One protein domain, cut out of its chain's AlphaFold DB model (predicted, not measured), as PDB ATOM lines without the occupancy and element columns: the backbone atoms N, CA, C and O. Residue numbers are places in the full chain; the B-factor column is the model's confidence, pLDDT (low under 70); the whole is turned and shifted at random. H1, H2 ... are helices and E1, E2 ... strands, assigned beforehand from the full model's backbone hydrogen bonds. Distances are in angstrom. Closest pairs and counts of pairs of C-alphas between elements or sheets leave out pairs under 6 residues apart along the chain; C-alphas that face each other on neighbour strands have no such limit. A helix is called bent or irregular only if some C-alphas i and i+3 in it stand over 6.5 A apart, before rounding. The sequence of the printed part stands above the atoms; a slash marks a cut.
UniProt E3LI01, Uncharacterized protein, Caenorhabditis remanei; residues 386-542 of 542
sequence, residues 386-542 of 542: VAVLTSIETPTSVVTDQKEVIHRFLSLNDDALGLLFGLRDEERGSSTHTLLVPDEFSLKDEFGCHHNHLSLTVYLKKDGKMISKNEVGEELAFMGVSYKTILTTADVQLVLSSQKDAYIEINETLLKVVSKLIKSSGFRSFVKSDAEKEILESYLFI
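Overview. This is residues 386 to 542 of the 542 residues of an uncharacterized protein of Caenorhabditis remanei (UniProt E3LI01). A strongly twisted, curled sheet of eight strands runs through the domain, with H1 alone on one face and H3, H4 and H5, each touching the next, on the other. H2 is on the same face as H3, across strand E5, and a long link, residues 437 to 452, joins the hairpin strands E4 and E5. The printed part has 157 residues with five named helices and eight named strands, in the order E1 E2 H1 E3 E4 E5 H2 E6 H3 E7 H4 E8 H5. The sheet is mixed, in the order E1 E8 E7 E2 E3 E5 E4 E6, and the class is mixed, helices and strands. The whole is compact, with a radius of gyration of the C-alphas of 14.8 A and spans of 43 by 34 by 26 A.

Arrangement. E1, residues 386 to 388, is an edge strand, and E2, residues 397 to 400, is an inner one. H1, residues 403 to 412, and E3, residues 416 to 421, complete a strand-helix-strand unit with E2, two parallel neighbour strands with a helix between, its crossover right-handed; N 398 and O 417 are 2.9 A apart, within hydrogen-bond range. H1 is on the sheet at a height of 8.2 A, over E2 and E3, along the strands; its closest C-alphas to E3 are Ile 406 and Gly 418, 5.9 A. E4, residues 430 to 436, and E5, residues 453 to 462, form an antiparallel hairpin, with N 433 and O 456 at 2.7 A; E5 is also antiparallel to E3, with N 420 and O 457 at 2.8 A. H2, residues 469 to 478, is on the face opposite to H1 at a height of 9.2 A, over E5, across the strands at 87 degrees on the local plane. E6, residues 486 to 488, the other edge strand, is parallel to E4, with N 487 and O 434 at 2.8 A. H3, residues 489 to 497, is close to H2 but not clearly touching: the closest C-alphas, Leu 476 and Val 495, are 7.1 A apart. E7, residues 501 to 505, is parallel to E2, with N 503 and O 397 at 2.9 A. H4, residues 508 to 519, touches H3 with residues 517 to 518 alone, at a steep tilt of 67 degrees, the closest C-alphas being Gln 493 and Leu 517, 5.5 A. E8, residues 524 to 527, is parallel to E7, with N 504 and O 526 at 2.8 A, and to E1, with N 387 and O 525 at 2.9 A; E7, H4 and E8 form a second right-handed unit. H5, residues 530 to 541, is over E1 and E8 at a height of 9.1 A and touches H4 with residues 536 to 540 alone, the closest C-alphas being Lys 519 and Leu 540, 5.8 A. The helices on both faces make three layers. Every O i to N i+4 pair is within hydrogen-bond range in H1, H3 and H5, but 4 of 6 in H2 and 5 of 8 in H4. H4 is irregular, but only just: C-alphas 509 and 512 are 6.53 A apart.

Along the chain. E1 begins at C-alpha 386, (220.377, 242.513, 129.897). E5, the longest strand, measures 28.9 A from first to last C-alpha, E4 18.8 A and E3 16.4 A. H4 measures 16.3 A and H5 16.1 A; H5 ends at C-alpha 541, (215.947, 243.442, 140.287).

Size, cuts and confidence. The C-alphas of Phe 447 and Asp 463, the two farthest apart, are 47.6 A from each other. The printed part has no cut, and the link from E4 to E5 is long. The mean pLDDT of the printed part is 91.9, and residue 542, the chain's last, is under 70.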
ATOM      1  N   VAL A 386     219.703 243.774 130.188       90.62
ATOM      2  CA  VAL A 386     220.377 242.513 129.897       90.62
ATOM      3  C   VAL A 386     219.856 241.994 128.562       90.62
ATOM      4  O   VAL A 386     218.648 241.847 128.356       90.62
ATOM      5  N   ALA A 387     220.766 241.749 127.629       92.38
ATOM      6  CA  ALA A 387     220.460 241.187 126.324       92.38
ATOM      7  C   ALA A 387     221.263 239.907 126.102       92.38
ATOM      8  O   ALA A 387     222.385 239.770 126.584       92.38
ATOM      9  N   VAL A 388     220.687 238.972 125.352       89.75
ATOM     10  CA  VAL A 388     221.418 237.788 124.901       89.75
ATOM     11  C   VAL A 388     222.165 238.146 123.626       89.75
ATOM     12  O   VAL A 388     221.591 238.741 122.711       89.75
ATOM     13  N   LEU A 389     223.445 237.798 123.576       89.69
ATOM     14  CA  LEU A 389     224.319 238.065 122.449       89.69
ATOM     15  C   LEU A 389     225.108 236.803 122.110       89.69
ATOM     16  O   LEU A 389     225.813 236.241 122.946       89.69
ATOM     17  N   THR A 390     224.998 236.363 120.860       79.12
ATOM     18  CA  THR A 390     225.652 235.141 120.376       79.12
ATOM     19  C   THR A 390     227.117 235.351 119.987       79.12
ATOM     20  O   THR A 390     227.856 234.372 119.885       79.12
ATOM     21  N   SER A 391     227.555 236.600 119.785       83.75
ATOM     22  CA  SER A 391     228.939 236.957 119.437       83.75
ATOM     23  C   SER A 391     229.533 237.932 120.449       83.75
ATOM     24  O   SER A 391     228.889 238.904 120.813       83.75
ATOM     25  N   ILE A 392     230.780 237.710 120.862       86.69
ATOM     26  CA  ILE A 392     231.501 238.542 121.839       86.69
ATOM     27  C   ILE A 392     232.135 239.807 121.216       86.69
ATOM     28  O   ILE A 392     232.791 240.578 121.902       86.69
ATOM     29  N   GLU A 393     231.975 240.020 119.908       82.06
ATOM     30  CA  GLU A 393     232.696 241.057 119.145       82.06
ATOM     31  C   GLU A 393     232.145 242.475 119.318       82.06
ATOM     32  O   GLU A 393     232.817 243.439 118.979       82.06
ATOM     33  N   THR A 394     230.910 242.631 119.793       83.62
ATOM     34  CA  THR A 394     230.270 243.954 119.842       83.62
ATOM     35  C   THR A 394     230.553 244.773 121.103       83.62
ATOM     36  O   THR A 394     230.539 246.000 120.994       83.62
ATOM     37  N   PRO A 395     230.723 244.184 122.305       91.38
ATOM     38  CA  PRO A 395     230.911 244.974 123.520       91.38
ATOM     39  C   PRO A 395     232.312 245.581 123.622       91.38
ATOM     40  O   PRO A 395     233.286 245.023 123.139       91.38
ATOM     41  N   THR A 396     232.412 246.707 124.323       92.88
ATOM     42  CA  THR A 396     233.668 247.422 124.616       92.88
ATOM     43  C   THR A 396     234.422 246.850 125.816       92.88
ATOM     44  O   THR A 396     235.615 247.102 126.002       92.88
ATOM     45  N   SER A 397     233.745 246.036 126.628       96.56
ATOM     46  CA  SER A 397     234.357 245.364 127.766       96.56
ATOM     47  C   SER A 397     233.869 243.930 127.955       96.56
ATOM     48  O   SER A 397     232.809 243.540 127.462       96.56
ATOM     49  N   VAL A 398     234.648 243.140 128.690       97.44
ATOM     50  CA  VAL A 398     234.301 241.777 129.098       97.44
ATOM     51  C   VAL A 398     234.532 241.592 130.596       97.44
ATOM     52  O   VAL A 398     235.532 242.049 131.152       97.44
ATOM     53  N   VAL A 399     233.597 240.912 131.252       97.25
ATOM     54  CA  VAL A 399     233.628 240.543 132.667       97.25
ATOM     55  C   VAL A 399     233.472 239.033 132.764       97.25
ATOM     56  O   VAL A 399     232.443 238.485 132.374       97.25
ATOM     57  N   THR A 400     234.489 238.350 133.273       97.62
ATOM     58  CA  THR A 400     234.506 236.886 133.294       97.62
ATOM     59  C   THR A 400     235.375 236.342 134.421       97.62
ATOM     60  O   THR A 400     236.137 237.075 135.044       97.62
ATOM     61  N   ASP A 401     235.248 235.056 134.710       97.06
ATOM     62  CA  ASP A 401     236.151 234.264 135.544       97.06
ATOM     63  C   ASP A 401     237.035 233.311 134.719       97.06
ATOM     64  O   ASP A 401     237.781 232.520 135.292       97.06
ATOM     65  N   GLN A 402     236.987 233.395 133.384       97.38
ATOM     66  CA  GLN A 402     237.745 232.544 132.465       97.38
ATOM     67  C   GLN A 402     238.762 233.357 131.664       97.38
ATOM     68  O   GLN A 402     238.437 234.321 130.967       97.38
ATOM     69  N   LYS A 403     240.026 232.941 131.734       97.31
ATOM     70  CA  LYS A 403     241.143 233.620 131.069       97.31
ATOM     71  C   LYS A 403     241.027 233.545 129.543       97.31
ATOM     72  O   LYS A 403     241.289 234.516 128.835       97.31
ATOM     73  N   GLU A 404     240.575 232.412 129.026       97.06
ATOM     74  CA  GLU A 404     240.436 232.139 127.595       97.06
ATOM     75  C   GLU A 404     239.431 233.096 126.936       97.06
ATOM     76  O   GLU A 404     239.636 233.542 125.805       97.06
ATOM     77  N   VAL A 405     238.373 233.461 127.668       96.69
ATOM     78  CA  VAL A 405     237.346 234.411 127.223       96.69
ATOM     79  C   VAL A 405     237.930 235.819 127.093       96.69
ATOM     80  O   VAL A 405     237.699 236.473 126.074       96.69
ATOM     81  N   ILE A 406     238.753 236.259 128.058       97.44
ATOM     82  CA  ILE A 406     239.488 237.536 127.986       97.44
ATOM     83  C   ILE A 406     240.370 237.571 126.736       97.44
ATOM     84  O   ILE A 406     240.265 238.504 125.946       97.44
ATOM     85  N   HIS A 407     241.219 236.564 126.517       96.19
ATOM     86  CA  HIS A 407     242.137 236.582 125.372       96.19
ATOM     87  C   HIS A 407     241.408 236.555 124.037       96.19
ATOM     88  O   HIS A 407     241.769 237.303 123.126       96.19
ATOM     89  N   ARG A 408     240.352 235.740 123.924       96.81
ATOM     90  CA  ARG A 408     239.503 235.733 122.735       96.81
ATOM     91  C   ARG A 408     238.905 237.120 122.498       96.81
ATOM     92  O   ARG A 408     239.010 237.631 121.390       96.81
ATOM     93  N   PHE A 409     238.346 237.753 123.526       97.00
ATOM     94  CA  PHE A 409     237.780 239.097 123.426       97.00
ATOM     95  C   PHE A 409     238.813 240.153 123.004       97.00
ATOM     96  O   PHE A 409     238.575 240.914 122.066       97.00
ATOM     97  N   LEU A 410     239.985 240.163 123.644       96.06
ATOM     98  CA  LEU A 410     241.078 241.091 123.340       96.06
ATOM     99  C   LEU A 410     241.684 240.853 121.950       96.06
ATOM    100  O   LEU A 410     242.244 241.775 121.363       96.06
ATOM    101  N   SER A 411     241.592 239.640 121.399       96.06
ATOM    102  CA  SER A 411     242.052 239.356 120.031       96.06
ATOM    103  C   SER A 411     241.144 239.958 118.953       96.06
ATOM    104  O   SER A 411     241.615 240.234 117.855       96.06
ATOM    105  N   LEU A 412     239.870 240.190 119.282       95.88
ATOM    106  CA  LEU A 412     238.842 240.663 118.351       95.88
ATOM    107  C   LEU A 412     238.666 242.188 118.369       95.88
ATOM    108  O   LEU A 412     238.109 242.746 117.430       95.88
ATOM    109  N   ASN A 413     239.143 242.857 119.421       95.62
ATOM    110  CA  ASN A 413     238.913 244.280 119.657       95.62
ATOM    111  C   ASN A 413     240.235 245.035 119.795       95.62
ATOM    112  O   ASN A 413     241.145 244.569 120.481       95.62
ATOM    113  N   ASP A 414     240.354 246.203 119.164       94.44
ATOM    114  CA  ASP A 414     241.557 247.044 119.261       94.44
ATOM    115  C   ASP A 414     241.590 247.881 120.541       94.44
ATOM    116  O   ASP A 414     242.659 248.033 121.136       94.44
ATOM    117  N   ASP A 415     240.418 248.330 120.992       94.81
ATOM    118  CA  ASP A 415     240.203 249.015 122.262       94.81
ATOM    119  C   ASP A 415     239.278 248.168 123.134       94.81
ATOM    120  O   ASP A 415     238.118 247.942 122.787       94.81
ATOM    121  N   ALA A 416     239.791 247.668 124.255       96.44
ATOM    122  CA  ALA A 416     239.056 246.718 125.076       96.44
ATOM    123  C   ALA A 416     239.469 246.754 126.549       96.44
ATOM    124  O   ALA A 416     240.653 246.843 126.886       96.44
ATOM    125  N   LEU A 417     238.473 246.612 127.427       97.00
ATOM    126  CA  LEU A 417     238.650 246.377 128.860       97.00
ATOM    127  C   LEU A 417     238.264 244.934 129.204       97.00
ATOM    128  O   LEU A 417     237.128 244.523 128.983       97.00
ATOM    129  N   GLY A 418     239.178 244.186 129.813       97.62
ATOM    130  CA  GLY A 418     238.896 242.869 130.379       97.62
ATOM    131  C   GLY A 418     238.981 242.878 131.901       97.62
ATOM    132  O   GLY A 418     239.980 243.323 132.459       97.62
ATOM    133  N   LEU A 419     237.960 242.362 132.580       97.81
ATOM    134  CA  LEU A 419     237.950 242.163 134.029       97.81
ATOM    135  C   LEU A 419     237.817 240.673 134.347       97.81
ATOM    136  O   LEU A 419     236.762 240.077 134.126       97.81
ATOM    137  N   LEU A 420     238.888 240.091 134.882       98.00
ATOM    138  CA  LEU A 420     238.965 238.690 135.278       98.00
ATOM    139  C   LEU A 420     238.796 238.557 136.797       98.00
ATOM    140  O   LEU A 420     239.636 239.033 137.564       98.00
ATOM    141  N   PHE A 421     237.722 237.910 137.233       97.12
ATOM    142  CA  PHE A 421     237.375 237.731 138.640       97.12
ATOM    143  C   PHE A 421     237.807 236.356 139.158       97.12
ATOM    144  O   PHE A 421     237.704 235.350 138.468       97.12
ATOM    145  N   GLY A 422     238.288 236.305 140.399       95.12
ATOM    146  CA  GLY A 422     238.658 235.065 141.088       95.12
ATOM    147  C   GLY A 422     240.019 234.489 140.699       95.12
ATOM    148  O   GLY A 422     240.625 233.796 141.514       95.12
ATOM    149  N   LEU A 423     240.551 234.841 139.527       95.06
ATOM    150  CA  LEU A 423     241.850 234.378 139.047       95.06
ATOM    151  C   LEU A 423     242.895 235.499 139.022       95.06
ATOM    152  O   LEU A 423     242.620 236.662 138.710       95.06
ATOM    153  N   ARG A 424     244.126 235.122 139.367       95.69
ATOM    154  CA  ARG A 424     245.310 235.968 139.225       95.69
ATOM    155  C   ARG A 424     245.994 235.581 137.928       95.69
ATOM    156  O   ARG A 424     246.198 234.396 137.685       95.69
ATOM    157  N   ASP A 425     246.356 236.579 137.142       93.81
ATOM    158  CA  ASP A 425     247.139 236.368 135.938       93.81
ATOM    159  C   ASP A 425     248.289 237.360 135.897       93.81
ATOM    160  O   ASP A 425     248.083 238.565 136.037       93.81
ATOM    161  N   GLU A 426     249.493 236.836 135.719       89.00
ATOM    162  CA  GLU A 426     250.739 237.601 135.707       89.00
ATOM    163  C   GLU A 426     251.290 237.777 134.282       89.00
ATOM    164  O   GLU A 426     252.434 238.197 134.103       89.00
ATOM    165  N   GLU A 427     250.488 237.468 133.258       89.50
ATOM    166  CA  GLU A 427     250.845 237.723 131.866       89.50
ATOM    167  C   GLU A 427     251.115 239.203 131.553       89.50
ATOM    168  O   GLU A 427     250.657 240.139 132.216       89.50
ATOM    169  N   ARG A 428     251.891 239.432 130.486       82.00
ATOM    170  CA  ARG A 428     252.190 240.788 130.018       82.00
ATOM    171  C   ARG A 428     250.895 241.494 129.618       82.00
ATOM    172  O   ARG A 428     250.172 241.030 128.745       82.00
ATOM    173  N   GLY A 429     250.666 242.661 130.211       84.44
ATOM    174  CA  GLY A 429     249.506 243.499 129.907       84.44
ATOM    175  C   GLY A 429     248.307 243.296 130.833       84.44
ATOM    176  O   GLY A 429     247.218 243.787 130.539       84.44
ATOM    177  N   SER A 430     248.501 242.590 131.948       93.81
ATOM    178  CA  SER A 430     247.531 242.498 133.033       93.81
ATOM    179  C   SER A 430     248.010 243.249 134.285       93.81
ATOM    180  O   SER A 430     249.207 243.463 134.519       93.81
ATOM    181  N   SER A 431     247.063 243.650 135.130       95.94
ATOM    182  CA  SER A 431     247.333 244.114 136.490       95.94
ATOM    183  C   SER A 431     246.397 243.417 137.467       95.94
ATOM    184  O   SER A 431     245.180 243.554 137.378       95.94
ATOM    185  N   THR A 432     246.956 242.663 138.412       97.00
ATOM    186  CA  THR A 432     246.180 241.976 139.450       97.00
ATOM    187  C   THR A 432     246.038 242.829 140.705       97.00
ATOM    188  O   THR A 432     247.019 243.324 141.263       97.00
ATOM    189  N   HIS A 433     244.806 242.912 141.189       97.25
ATOM    190  CA  HIS A 433     244.369 243.636 142.371       97.25
ATOM    191  C   HIS A 433     243.581 242.702 143.299       97.25
ATOM    192  O   HIS A 433     243.041 241.677 142.882       97.25
ATOM    193  N   THR A 434     243.485 243.072 144.570       97.69
ATOM    194  CA  THR A 434     242.543 242.479 145.520       97.69
ATOM    195  C   THR A 434     241.288 243.338 145.551       97.69
ATOM    196  O   THR A 434     241.352 244.514 145.892       97.69
ATOM    197  N   LEU A 435     240.145 242.766 145.203       96.88
ATOM    198  CA  LEU A 435     238.839 243.385 145.345       96.88
ATOM    199  C   LEU A 435     238.291 243.128 146.752       96.88
ATOM    200  O   LEU A 435     238.046 241.984 147.133       96.88
ATOM    201  N   LEU A 436     238.070 244.204 147.500       96.44
ATOM    202  CA  LEU A 436     237.352 244.197 148.766       96.44
ATOM    203  C   LEU A 436     235.845 244.242 148.493       96.44
ATOM    204  O   LEU A 436     235.320 245.234 147.977       96.44
ATOM    205  N   VAL A 437     235.164 243.160 148.850       93.75
ATOM    206  CA  VAL A 437     233.732 242.946 148.636       93.75
ATOM    207  C   VAL A 437     232.992 243.147 149.966       93.75
ATOM    208  O   VAL A 437     233.410 242.570 150.958       93.75
ATOM    209  N   PRO A 438     231.903 243.930 150.042       89.88
ATOM    210  CA  PRO A 438     231.101 244.034 151.263       89.88
ATOM    211  C   PRO A 438     230.606 242.671 151.775       89.88
ATOM    212  O   PRO A 438     230.266 241.796 150.977       89.88
ATOM    213  N   ASP A 439     230.490 242.510 153.095       90.56
ATOM    214  CA  ASP A 439     230.132 241.229 153.729       90.56
ATOM    215  C   ASP A 439     228.794 240.655 153.228       90.56
ATOM    216  O   ASP A 439     228.644 239.442 153.090       90.56
ATOM    217  N   GLU A 440     227.841 241.512 152.860       86.88
ATOM    218  CA  GLU A 440     226.550 241.143 152.252       86.88
ATOM    219  C   GLU A 440     226.672 240.383 150.909       86.88
ATOM    220  O   GLU A 440     225.770 239.623 150.524       86.88
ATOM    221  N   PHE A 441     227.805 240.535 150.218       84.12
ATOM    222  CA  PHE A 441     228.125 239.855 148.956       84.12
ATOM    223  C   PHE A 441     229.270 238.852 149.076       84.12
ATOM    224  O   PHE A 441     229.547 238.139 148.116       84.12
ATOM    225  N   SER A 442     229.932 238.794 150.229       86.00
ATOM    226  CA  SER A 442     230.995 237.821 150.468       86.00
ATOM    227  C   SER A 442     230.467 236.384 150.421       86.00
ATOM    228  O   SER A 442     229.305 236.101 150.741       86.00
ATOM    229  N   LEU A 443     231.344 235.470 150.017       85.19
ATOM    230  CA  LEU A 443     231.063 234.042 150.044       85.19
ATOM    231  C   LEU A 443     231.278 233.532 151.464       85.19
ATOM    232  O   LEU A 443     232.294 233.841 152.083       85.19
ATOM    233  N   LYS A 444     230.323 232.761 151.982       89.38
ATOM    234  CA  LYS A 444     230.495 232.064 153.257       89.38
ATOM    235  C   LYS A 444     231.097 230.697 153.000       89.38
ATOM    236  O   LYS A 444     230.594 229.974 152.143       89.38
ATOM    237  N   ASP A 445     232.139 230.351 153.741       88.62
ATOM    238  CA  ASP A 445     232.593 228.964 153.787       88.62
ATOM    239  C   ASP A 445     231.701 228.102 154.693       88.62
ATOM    240  O   ASP A 445     230.725 228.567 155.291       88.62
ATOM    241  N   GLU A 446     232.047 226.821 154.790       91.56
ATOM    242  CA  GLU A 446     231.366 225.834 155.630       91.56
ATOM    243  C   GLU A 446     231.364 226.184 157.129       91.56
ATOM    244  O   GLU A 446     230.505 225.706 157.871       91.56
ATOM    245  N   PHE A 447     232.266 227.061 157.575       93.56
ATOM    246  CA  PHE A 447     232.353 227.542 158.954       93.56
ATOM    247  C   PHE A 447     231.611 228.870 159.168       93.56
ATOM    248  O   PHE A 447     231.603 229.410 160.275       93.56
ATOM    249  N   GLY A 448     230.977 229.408 158.122       89.81
ATOM    250  CA  GLY A 448     230.294 230.697 158.155       89.81
ATOM    251  C   GLY A 448     231.237 231.903 158.121       89.81
ATOM    252  O   GLY A 448     230.775 233.019 158.369       89.81
ATOM    253  N   CYS A 449     232.525 231.711 157.815       90.12
ATOM    254  CA  CYS A 449     233.469 232.808 157.636       90.12
ATOM    255  C   CYS A 449     233.203 233.520 156.307       90.12
ATOM    256  O   CYS A 449     232.992 232.887 155.273       90.12
ATOM    257  N   HIS A 450     233.205 234.850 156.345       89.50
ATOM    258  CA  HIS A 450     232.960 235.703 155.192       89.50
ATOM    259  C   HIS A 450     234.260 235.941 154.408       89.50
ATOM    260  O   HIS A 450     235.153 236.653 154.865       89.50
ATOM    261  N   HIS A 451     234.345 235.397 153.195       89.75
ATOM    262  CA  HIS A 451     235.435 235.645 152.250       89.75
ATOM    263  C   HIS A 451     235.148 236.920 151.463       89.75
ATOM    264  O   HIS A 451     234.513 236.910 150.406       89.75
ATOM    265  N   ASN A 452     235.571 238.049 152.026       93.44
ATOM    266  CA  ASN A 452     235.332 239.392 151.499       93.44
ATOM    267  C   ASN A 452     236.480 239.917 150.614       93.44
ATOM    268  O   ASN A 452     236.546 241.108 150.301       93.44
ATOM    269  N   HIS A 453     237.406 239.046 150.211       94.75
ATOM    270  CA  HIS A 453     238.523 239.372 149.328       94.75
ATOM    271  C   HIS A 453     238.474 238.481 148.094       94.75
ATOM    272  O   HIS A 453     238.459 237.258 148.200       94.75
ATOM    273  N   LEU A 454     238.480 239.103 146.920       95.06
ATOM    274  CA  LEU A 454     238.450 238.415 145.637       95.06
ATOM    275  C   LEU A 454     239.613 238.903 144.773       95.06
ATOM    276  O   LEU A 454     239.949 240.081 144.796       95.06
ATOM    277  N   SER A 455     240.246 238.023 144.001       96.88
ATOM    278  CA  SER A 455     241.230 238.480 143.014       96.88
ATOM    279  C   SER A 455     240.511 239.157 141.847       96.88
ATOM    280  O   SER A 455     239.511 238.636 141.359       96.88
ATOM    281  N   LEU A 456     241.013 240.305 141.405       97.75
ATOM    282  CA  LEU A 456     240.550 241.001 140.208       97.75
ATOM    283  C   LEU A 456     241.756 241.312 139.331       97.75
ATOM    284  O   LEU A 456     242.626 242.082 139.733       97.75
ATOM    285  N   THR A 457     241.803 240.747 138.135       98.00
ATOM    286  CA  THR A 457     242.834 241.066 137.151       98.00
ATOM    287  C   THR A 457     242.244 241.939 136.049       98.00
ATOM    288  O   THR A 457     241.233 241.594 135.443       98.00
ATOM    289  N   VAL A 458     242.864 243.096 135.825       97.69
ATOM    290  CA  VAL A 458     242.453 244.093 134.834       97.69
ATOM    291  C   VAL A 458     243.346 243.968 133.607       97.69
ATOM    292  O   VAL A 458     244.570 244.000 133.728       97.69
ATOM    293  N   TYR A 459     242.723 243.867 132.439       97.75
ATOM    294  CA  TYR A 459     243.356 243.905 131.128       97.75
ATOM    295  C   TYR A 459     242.899 245.146 130.391       97.75
ATOM    296  O   TYR A 459     241.703 245.442 130.349       97.75
ATOM    297  N   LEU A 460     243.842 245.842 129.774       96.12
ATOM    298  CA  LEU A 460     243.543 246.983 128.928       96.12
ATOM    299  C   LEU A 460     244.289 246.838 127.611       96.12
ATOM    300  O   LEU A 460     245.497 246.590 127.589       96.12
ATOM    301  N   LYS A 461     243.556 247.025 126.521       96.62
ATOM    302  CA  LYS A 461     244.095 247.118 125.173       96.62
ATOM    303  C   LYS A 461     243.640 248.439 124.569       96.62
ATOM    304  O   LYS A 461     242.471 248.794 124.721       96.62
ATOM    305  N   LYS A 462     244.570 249.166 123.954       95.19
ATOM    306  CA  LYS A 462     244.308 250.416 123.240       95.19
ATOM    307  C   LYS A 462     245.055 250.454 121.923       95.19
ATOM    308  O   LYS A 462     246.228 250.076 121.882       95.19
ATOM    309  N   ASP A 463     244.389 250.911 120.870       94.25
ATOM    310  CA  ASP A 463     244.945 251.012 119.519       94.25
ATOM    311  C   ASP A 463     245.626 249.700 119.072       94.25
ATOM    312  O   ASP A 463     246.737 249.685 118.530       94.25
ATOM    313  N   GLY A 464     245.003 248.560 119.393       95.44
ATOM    314  CA  GLY A 464     245.518 247.237 119.042       95.44
ATOM    315  C   GLY A 464     246.638 246.717 119.956       95.44
ATOM    316  O   GLY A 464     247.086 245.582 119.780       95.44
ATOM    317  N   LYS A 465     247.090 247.489 120.953       96.12
ATOM    318  CA  LYS A 465     248.229 247.151 121.825       96.12
ATOM    319  C   LYS A 465     247.808 246.924 123.270       96.12
ATOM    320  O   LYS A 465     247.039 247.692 123.838       96.12
ATOM    321  N   MET A 466     248.364 245.881 123.884       96.75
ATOM    322  CA  MET A 466     248.202 245.640 125.317       96.75
ATOM    323  C   MET A 466     248.947 246.710 126.114       96.75
ATOM    324  O   MET A 466     250.137 246.936 125.889       96.75
ATOM    325  N   ILE A 467     248.245 247.340 127.050       94.75
ATOM    326  CA  ILE A 467     248.800 248.369 127.927       94.75
ATOM    327  C   ILE A 467     249.679 247.703 128.979       94.75
ATOM    328  O   ILE A 467     249.275 246.720 129.600       94.75
ATOM    329  N   SER A 468     250.888 248.218 129.198       93.06
ATOM    330  CA  SER A 468     251.792 247.642 130.194       93.06
ATOM    331  C   SER A 468     251.259 247.835 131.618       93.06
ATOM    332  O   SER A 468     250.519 248.770 131.910       93.06
ATOM    333  N   LYS A 469     251.687 246.982 132.557       88.62
ATOM    334  CA  LYS A 469     251.254 247.049 133.964       88.62
ATOM    335  C   LYS A 469     251.438 248.438 134.598       88.62
ATOM    336  O   LYS A 469     250.615 248.839 135.416       88.62
ATOM    337  N   ASN A 470     252.493 249.163 134.219       84.25
ATOM    338  CA  ASN A 470     252.763 250.512 134.723       84.25
ATOM    339  C   ASN A 470     251.761 251.537 134.168       84.25
ATOM    340  O   ASN A 470     251.296 252.406 134.899       84.25
ATOM    341  N   GLU A 471     251.379 251.395 132.901       90.75
ATOM    342  CA  GLU A 471     250.430 252.281 132.219       90.75
ATOM    343  C   GLU A 471     248.969 251.993 132.617       90.75
ATOM    344  O   GLU A 471     248.136 252.896 132.586       90.75
ATOM    345  N   VAL A 472     248.647 250.776 133.089       91.94
ATOM    346  CA  VAL A 472     247.314 250.461 133.650       91.94
ATOM    347  C   VAL A 472     246.947 251.432 134.777       91.94
ATOM    348  O   VAL A 472     245.783 251.801 134.923       91.94
ATOM    349  N   GLY A 473     247.927 251.886 135.566       89.12
ATOM    350  CA  GLY A 473     247.684 252.867 136.620       89.12
ATOM    351  C   GLY A 473     247.241 254.235 136.103       89.12
ATOM    352  O   GLY A 473     246.343 254.842 136.689       89.12
ATOM    353  N   GLU A 474     247.819 254.695 134.993       87.62
ATOM    354  CA  GLU A 474     247.430 255.950 134.340       87.62
ATOM    355  C   GLU A 474     246.019 255.854 133.754       87.62
ATOM    356  O   GLU A 474     245.222 256.785 133.871       87.62
ATOM    357  N   GLU A 475     245.678 254.696 133.193       92.19
ATOM    358  CA  GLU A 475     244.360 254.448 132.618       92.19
ATOM    359  C   GLU A 475     243.257 254.327 133.661       92.19
ATOM    360  O   GLU A 475     242.194 254.934 133.519       92.19
ATOM    361  N   LEU A 476     243.514 253.616 134.760       91.56
ATOM    362  CA  LEU A 476     242.587 253.612 135.886       91.56
ATOM    363  C   LEU A 476     242.389 255.037 136.419       91.56
ATOM    364  O   LEU A 476     241.250 255.435 136.672       91.56
ATOM    365  N   ALA A 477     243.453 255.846 136.498       84.75
ATOM    366  CA  ALA A 477     243.344 257.242 136.918       84.75
ATOM    367  C   ALA A 477     242.503 258.078 135.938       84.75
ATOM    368  O   ALA A 477     241.690 258.899 136.373       84.75
ATOM    369  N   PHE A 478     242.626 257.831 134.630       83.00
ATOM    370  CA  PHE A 478     241.769 258.438 133.610       83.00
ATOM    371  C   PHE A 478     240.288 258.062 133.798       83.00
ATOM    372  O   PHE A 478     239.414 258.923 133.662       83.00
ATOM    373  N   MET A 479     240.010 256.820 134.212       89.44
ATOM    374  CA  MET A 479     238.675 256.334 134.600       89.44
ATOM    375  C   MET A 479     238.214 256.834 135.985       89.44
ATOM    376  O   MET A 479     237.108 256.525 136.426       89.44
ATOM    377  N   GLY A 480     239.026 257.642 136.674       85.94
ATOM    378  CA  GLY A 480     238.707 258.217 137.982       85.94
ATOM    379  C   GLY A 480     239.032 257.310 139.170       85.94
ATOM    380  O   GLY A 480     238.556 257.575 140.275       85.94
ATOM    381  N   VAL A 481     239.839 256.271 138.960       91.75
ATOM    382  CA  VAL A 481     240.239 255.281 139.964       91.75
ATOM    383  C   VAL A 481     241.737 255.377 140.237       91.75
ATOM    384  O   VAL A 481     242.569 255.230 139.353       91.75
ATOM    385  N   SER A 482     242.112 255.598 141.495       88.88
ATOM    386  CA  SER A 482     243.519 255.566 141.917       88.88
ATOM    387  C   SER A 482     244.134 254.177 141.707       88.88
ATOM    388  O   SER A 482     243.534 253.188 142.135       88.88
ATOM    389  N   TYR A 483     245.353 254.094 141.169       93.00
ATOM    390  CA  TYR A 483     246.090 252.830 141.091       93.00
ATOM    391  C   TYR A 483     246.512 252.349 142.486       93.00
ATOM    392  O   TYR A 483     247.297 253.005 143.171       93.00
ATOM    393  N   LYS A 484     245.973 251.211 142.928       93.50
ATOM    394  CA  LYS A 484     246.241 250.629 144.251       93.50
ATOM    395  C   LYS A 484     246.087 249.115 144.226       93.50
ATOM    396  O   LYS A 484     245.310 248.577 143.441       93.50
ATOM    397  N   THR A 485     246.793 248.418 145.114       95.50
ATOM    398  CA  THR A 485     246.731 246.950 145.217       95.50
ATOM    399  C   THR A 485     245.358 246.454 145.670       95.50
ATOM    400  O   THR A 485     244.955 245.367 145.273       95.50
ATOM    401  N   ILE A 486     244.630 247.244 146.469       97.38
ATOM    402  CA  ILE A 486     243.309 246.887 147.001       97.38
ATOM    403  C   ILE A 486     242.250 247.815 146.404       97.38
ATOM    404  O   ILE A 486     242.193 248.995 146.748       97.38
ATOM    405  N   LEU A 487     241.405 247.281 145.527       97.00
ATOM    406  CA  LEU A 487     240.259 247.973 144.944       97.00
ATOM    407  C   LEU A 487     238.997 247.682 145.757       97.00
ATOM    408  O   LEU A 487     238.819 246.592 146.287       97.00
ATOM    409  N   THR A 488     238.107 248.657 145.856       95.56
ATOM    410  CA  THR A 488     236.766 248.493 146.426       95.56
ATOM    411  C   THR A 488     235.753 248.248 145.313       95.56
ATOM    412  O   THR A 488     236.007 248.537 144.143       95.56
ATOM    413  N   THR A 489     234.559 247.775 145.663       93.50
ATOM    414  CA  THR A 489     233.449 247.662 144.703       93.50
ATOM    415  C   THR A 489     233.088 248.999 144.049       93.50
ATOM    416  O   THR A 489     232.754 249.019 142.868       93.50
ATOM    417  N   ALA A 490     233.221 250.117 144.769       91.31
ATOM    418  CA  ALA A 490     233.002 251.457 144.223       91.31
ATOM    419  C   ALA A 490     234.045 251.834 143.158       91.31
ATOM    420  O   ALA A 490     233.704 252.458 142.156       91.31
ATOM    421  N   ASP A 491     235.302 251.418 143.338       94.81
ATOM    422  CA  ASP A 491     236.347 251.635 142.334       94.81
ATOM    423  C   ASP A 491     236.018 250.871 141.042       94.81
ATOM    424  O   ASP A 491     236.044 251.439 139.956       94.81
ATOM    425  N   VAL A 492     235.626 249.598 141.151       94.81
ATOM    426  CA  VAL A 492     235.259 248.782 139.980       94.81
ATOM    427  C   VAL A 492     233.993 249.310 139.300       94.81
ATOM    428  O   VAL A 492     233.911 249.317 138.075       94.81
ATOM    429  N   GLN A 493     233.030 249.815 140.072       92.38
ATOM    430  CA  GLN A 493     231.854 250.504 139.535       92.38
ATOM    431  C   GLN A 493     232.237 251.730 138.705       92.38
ATOM    432  O   GLN A 493     231.656 251.932 137.642       92.38
ATOM    433  N   LEU A 494     233.219 252.526 139.143       89.75
ATOM    434  CA  LEU A 494     233.718 253.662 138.365       89.75
ATOM    435  C   LEU A 494     234.355 253.205 137.047       89.75
ATOM    436  O   LEU A 494     233.989 253.736 135.998       89.75
ATOM    437  N   VAL A 495     235.214 252.177 137.089       93.25
ATOM    438  CA  VAL A 495     235.793 251.558 135.881       93.25
ATOM    439  C   VAL A 495     234.686 251.133 134.917       93.25
ATOM    440  O   VAL A 495     234.677 251.548 133.762       93.25
ATOM    441  N   LEU A 496     233.705 250.370 135.391       92.12
ATOM    442  CA  LEU A 496     232.610 249.868 134.565       92.12
ATOM    443  C   LEU A 496     231.681 250.978 134.055       92.12
ATOM    444  O   LEU A 496     231.213 250.913 132.924       92.12
ATOM    445  N   SER A 497     231.443 252.028 134.844       88.25
ATOM    446  CA  SER A 497     230.626 253.182 134.437       88.25
ATOM    447  C   SER A 497     231.259 254.021 133.323       88.25
ATOM    448  O   SER A 497     230.579 254.831 132.695       88.25
ATOM    449  N   SER A 498     232.563 253.847 133.077       87.12
ATOM    450  CA  SER A 498     233.250 254.467 131.942       87.12
ATOM    451  C   SER A 498     232.994 253.735 130.617       87.12
ATOM    452  O   SER A 498     233.302 254.279 129.557       87.12
ATOM    453  N   GLN A 499     232.412 252.532 130.672       91.38
ATOM    454  CA  GLN A 499     232.126 251.678 129.521       91.38
ATOM    455  C   GLN A 499     230.655 251.781 129.099       91.38
ATOM    456  O   GLN A 499     229.773 252.071 129.908       91.38
ATOM    457  N   LYS A 500     230.375 251.540 127.811       88.44
ATOM    458  CA  LYS A 500     229.001 251.580 127.264       88.44
ATOM    459  C   LYS A 500     228.267 250.251 127.416       88.44
ATOM    460  O   LYS A 500     227.035 250.220 127.515       88.44
ATOM    461  N   ASP A 501     229.017 249.163 127.385       93.62
ATOM    462  CA  ASP A 501     228.527 247.796 127.400       93.62
ATOM    463  C   ASP A 501     229.595 246.826 127.904       93.62
ATOM    464  O   ASP A 501     230.796 247.087 127.795       93.62
ATOM    465  N   ALA A 502     229.143 245.689 128.436       95.38
ATOM    466  CA  ALA A 502     230.020 244.583 128.790       95.38
ATOM    467  C   ALA A 502     229.410 243.239 128.402       95.38
ATOM    468  O   ALA A 502     228.216 243.011 128.611       95.38
ATOM    469  N   TYR A 503     230.242 242.338 127.888       96.62
ATOM    470  CA  TYR A 503     229.937 240.913 127.849       96.62
ATOM    471  C   TYR A 503     230.204 240.289 129.220       96.62
ATOM    472  O   TYR A 503     231.263 240.525 129.797       96.62
ATOM    473  N   ILE A 504     229.267 239.508 129.747       96.31
ATOM    474  CA  ILE A 504     229.351 238.888 131.068       96.31
ATOM    475  C   ILE A 504     229.245 237.372 130.900       96.31
ATOM    476  O   ILE A 504     228.185 236.858 130.556       96.31
ATOM    477  N   GLU A 505     230.338 236.666 131.178       96.00
ATOM    478  CA  GLU A 505     230.399 235.199 131.215       96.00
ATOM    479  C   GLU A 505     231.120 234.805 132.500       96.00
ATOM    480  O   GLU A 505     232.346 234.754 132.541       96.00
ATOM    481  N   ILE A 506     230.365 234.625 133.584       93.81
ATOM    482  CA  ILE A 506     230.919 234.358 134.912       93.81
ATOM    483  C   ILE A 506     230.148 233.236 135.605       93.81
ATOM    484  O   ILE A 506     228.932 233.133 135.438       93.81
ATOM    485  N   ASN A 507     230.833 232.410 136.401       94.25
ATOM    486  CA  ASN A 507     230.156 231.389 137.192       94.25
ATOM    487  C   ASN A 507     229.092 231.977 138.142       94.25
ATOM    488  O   ASN A 507     229.175 233.121 138.600       94.25
ATOM    489  N   GLU A 508     228.104 231.149 138.484       90.06
ATOM    490  CA  GLU A 508     226.965 231.526 139.331       90.06
ATOM    491  C   GLU A 508     227.397 232.055 140.711       90.06
ATOM    492  O   GLU A 508     226.804 232.993 141.244       90.06
ATOM    493  N   THR A 509     228.480 231.510 141.273       87.88
ATOM    494  CA  THR A 509     229.003 231.902 142.589       87.88
ATOM    495  C   THR A 509     229.464 233.363 142.616       87.88
ATOM    496  O   THR A 509     229.187 234.089 143.572       87.88
ATOM    497  N   LEU A 510     230.137 233.825 141.562       91.50
ATOM    498  CA  LEU A 510     230.634 235.197 141.440       91.50
ATOM    499  C   LEU A 510     229.611 236.147 140.808       91.50
ATOM    500  O   LEU A 510     229.708 237.366 140.990       91.50
ATOM    501  N   LEU A 511     228.597 235.613 140.123       91.25
ATOM    502  CA  LEU A 511     227.536 236.386 139.478       91.25
ATOM    503  C   LEU A 511     226.799 237.304 140.464       91.25
ATOM    504  O   LEU A 511     226.472 238.443 140.127       91.25
ATOM    505  N   LYS A 512     226.610 236.874 141.718       89.12
ATOM    506  CA  LYS A 512     226.034 237.715 142.784       89.12
ATOM    507  C   LYS A 512     226.885 238.958 143.093       89.12
ATOM    508  O   LYS A 512     226.345 240.032 143.342       89.12
ATOM    509  N   VAL A 513     228.212 238.835 143.079       90.06
ATOM    510  CA  VAL A 513     229.120 239.973 143.303       90.06
ATOM    511  C   VAL A 513     229.098 240.899 142.085       90.06
ATOM    512  O   VAL A 513     228.930 242.111 142.230       90.06
ATOM    513  N   VAL A 514     229.208 240.332 140.879       91.88
ATOM    514  CA  VAL A 514     229.249 241.098 139.625       91.88
ATOM    515  C   VAL A 514     227.940 241.830 139.349       91.88
ATOM    516  O   VAL A 514     227.975 243.021 139.055       91.88
ATOM    517  N   SER A 515     226.787 241.180 139.518       90.69
ATOM    518  CA  SER A 515     225.460 241.799 139.364       90.69
ATOM    519  C   SER A 515     225.314 243.087 140.183       90.69
ATOM    520  O   SER A 515     224.781 244.084 139.698       90.69
ATOM    521  N   LYS A 516     225.870 243.136 141.400       85.56
ATOM    522  CA  LYS A 516     225.867 244.357 142.215       85.56
ATOM    523  C   LYS A 516     226.775 245.451 141.655       85.56
ATOM    524  O   LYS A 516     226.417 246.629 141.719       85.56
ATOM    525  N   LEU A 517     227.938 245.080 141.120       88.38
ATOM    526  CA  LEU A 517     228.855 246.018 140.471       88.38
ATOM    527  C   LEU A 517     228.204 246.668 139.243       88.38
ATOM    528  O   LEU A 517     228.402 247.854 139.009       88.38
ATOM    529  N   ILE A 518     227.377 245.929 138.506       89.06
ATOM    530  CA  ILE A 518     226.726 246.428 137.285       89.06
ATOM    531  C   ILE A 518     225.345 247.074 137.530       89.06
ATOM    532  O   ILE A 518     224.795 247.745 136.657       89.06
ATOM    533  N   LYS A 519     224.741 246.888 138.713       85.50
ATOM    534  CA  LYS A 519     223.398 247.420 139.019       85.50
ATOM    535  C   LYS A 519     223.352 248.951 138.994       85.50
ATOM    536  O   LYS A 519     222.335 249.531 138.631       85.50
ATOM    537  N   SER A 520     224.434 249.608 139.406       75.38
ATOM    538  CA  SER A 520     224.517 251.070 139.522       75.38
ATOM    539  C   SER A 520     225.210 251.752 138.344       75.38
ATOM    540  O   SER A 520     225.309 252.978 138.333       75.38
ATOM    541  N   SER A 521     225.701 250.988 137.371       75.75
ATOM    542  CA  SER A 521     226.562 251.501 136.306       75.75
ATOM    543  C   SER A 521     225.799 251.942 135.051       75.75
ATOM    544  O   SER A 521     226.347 252.708 134.265       75.75
ATOM    545  N   GLY A 522     224.548 251.500 134.867       78.62
ATOM    546  CA  GLY A 522     223.667 251.940 133.775       78.62
ATOM    547  C   GLY A 522     224.101 251.523 132.362       78.62
ATOM    548  O   GLY A 522     223.578 252.057 131.387       78.62
ATOM    549  N   PHE A 523     225.048 250.591 132.224       84.62
ATOM    550  CA  PHE A 523     225.532 250.118 130.922       84.62
ATOM    551  C   PHE A 523     224.791 248.846 130.461       84.62
ATOM    552  O   PHE A 523     224.140 248.157 131.249       84.62
ATOM    553  N   ARG A 524     224.872 248.520 129.164       90.25
ATOM    554  CA  ARG A 524     224.195 247.344 128.577       90.25
ATOM    555  C   ARG A 524     224.986 246.063 128.834       90.25
ATOM    556  O   ARG A 524     226.141 245.959 128.433       90.25
ATOM    557  N   SER A 525     224.364 245.095 129.495       92.69
ATOM    558  CA  SER A 525     224.984 243.802 129.801       92.69
ATOM    559  C   SER A 525     224.589 242.765 128.756       92.69
ATOM    560  O   SER A 525     223.404 242.603 128.457       92.69
ATOM    561  N   PHE A 526     225.572 242.058 128.212       94.56
ATOM    562  CA  PHE A 526     225.375 240.988 127.242       94.56
ATOM    563  C   PHE A 526     225.765 239.645 127.851       94.56
ATOM    564  O   PHE A 526     226.832 239.538 128.442       94.56
ATOM    565  N   VAL A 527     224.921 238.630 127.696       95.12
ATOM    566  CA  VAL A 527     225.160 237.258 128.182       95.12
ATOM    567  C   VAL A 527     224.963 236.252 127.050       95.12
ATOM    568  O   VAL A 527     224.403 236.589 126.003       95.12
ATOM    569  N   LYS A 528     225.425 235.014 127.228       93.50
ATOM    570  CA  LYS A 528     225.480 233.999 126.166       93.50
ATOM    571  C   LYS A 528     224.148 233.302 125.921       93.50
ATOM    572  O   LYS A 528     223.890 232.851 124.806       93.50
ATOM    573  N   SER A 529     223.321 233.179 126.956       93.44
ATOM    574  CA  SER A 529     222.064 232.432 126.906       93.44
ATOM    575  C   SER A 529     220.929 233.129 127.656       93.44
ATOM    576  O   SER A 529     221.163 233.946 128.546       93.44
ATOM    577  N   ASP A 530     219.685 232.774 127.323       92.88
ATOM    578  CA  ASP A 530     218.504 233.256 128.050       92.88
ATOM    579  C   ASP A 530     218.514 232.809 129.522       92.88
ATOM    580  O   ASP A 530     218.112 233.574 130.392       92.88
ATOM    581  N   ALA A 531     219.053 231.623 129.825       92.62
ATOM    582  CA  ALA A 531     219.190 231.147 131.200       92.62
ATOM    583  C   ALA A 531     220.114 232.059 132.030       92.62
ATOM    584  O   ALA A 531     219.761 232.471 133.131       92.62
ATOM    585  N   GLU A 532     221.274 232.440 131.488       92.00
ATOM    586  CA  GLU A 532     222.174 233.401 132.145       92.00
ATOM    587  C   GLU A 532     221.527 234.778 132.299       92.00
ATOM    588  O   GLU A 532     221.732 235.450 133.311       92.00
ATOM    589  N   LYS A 533     220.720 235.192 131.314       94.06
ATOM    590  CA  LYS A 533     219.969 236.445 131.374       94.06
ATOM    591  C   LYS A 533     218.982 236.433 132.531       94.06
ATOM    592  O   LYS A 533     218.990 237.375 133.317       94.06
ATOM    593  N   GLU A 534     218.173 235.384 132.659       92.81
ATOM    594  CA  GLU A 534     217.203 235.244 133.748       92.81
ATOM    595  C   GLU A 534     217.890 235.282 135.118       92.81
ATOM    596  O   GLU A 534     217.444 236.001 136.018       92.81
ATOM    597  N   ILE A 535     219.017 234.579 135.270       91.94
ATOM    598  CA  ILE A 535     219.782 234.578 136.521       91.94
ATOM    599  C   ILE A 535     220.336 235.982 136.810       91.94
ATOM    600  O   ILE A 535     220.167 236.495 137.919       91.94
ATOM    601  N   LEU A 536     220.959 236.644 135.831       92.19
ATOM    602  CA  LEU A 536     221.519 237.984 136.013       92.19
ATOM    603  C   LEU A 536     220.435 239.023 136.340       92.19
ATOM    604  O   LEU A 536     220.612 239.842 137.245       92.19
ATOM    605  N   GLU A 537     219.298 238.971 135.647       92.88
ATOM    606  CA  GLU A 537     218.143 239.830 135.912       92.88
ATOM    607  C   GLU A 537     217.575 239.596 137.318       92.88
ATOM    608  O   GLU A 537     217.219 240.565 137.997       92.88
ATOM    609  N   SER A 538     217.568 238.348 137.805       92.94
ATOM    610  CA  SER A 538     217.126 238.039 139.169       92.94
ATOM    611  C   SER A 538     217.960 238.767 140.228       92.94
ATOM    612  O   SER A 538     217.401 239.309 141.175       92.94
ATOM    613  N   TYR A 539     219.277 238.894 140.037       89.12
ATOM    614  CA  TYR A 539     220.141 239.628 140.965       89.12
ATOM    615  C   TYR A 539     220.090 241.150 140.785       89.12
ATOM    616  O   TYR A 539     220.348 241.898 141.731       89.12
ATOM    617  N   LEU A 540     219.771 241.632 139.582       87.12
ATOM    618  CA  LEU A 540     219.654 243.063 139.300       87.12
ATOM    619  C   LEU A 540     218.380 243.679 139.895       87.12
ATOM    620  O   LEU A 540     218.405 244.842 140.313       87.12
ATOM    621  N   PHE A 541     217.275 242.928 139.924       80.88
ATOM    622  CA  PHE A 541     215.947 243.442 140.287       80.88
ATOM    623  C   PHE A 541     215.473 243.104 141.706       80.88
ATOM    624  O   PHE A 541     214.408 243.582 142.100       80.88
ATOM    625  N   ILE A 542     216.282 242.378 142.484       67.50
ATOM    626  CA  ILE A 542     216.221 242.342 143.958       67.50
ATOM    627  C   ILE A 542     216.961 243.565 144.493       67.50
ATOM    628  O   ILE A 542     216.383 244.351 145.273       67.50
TER     629      ILE A 542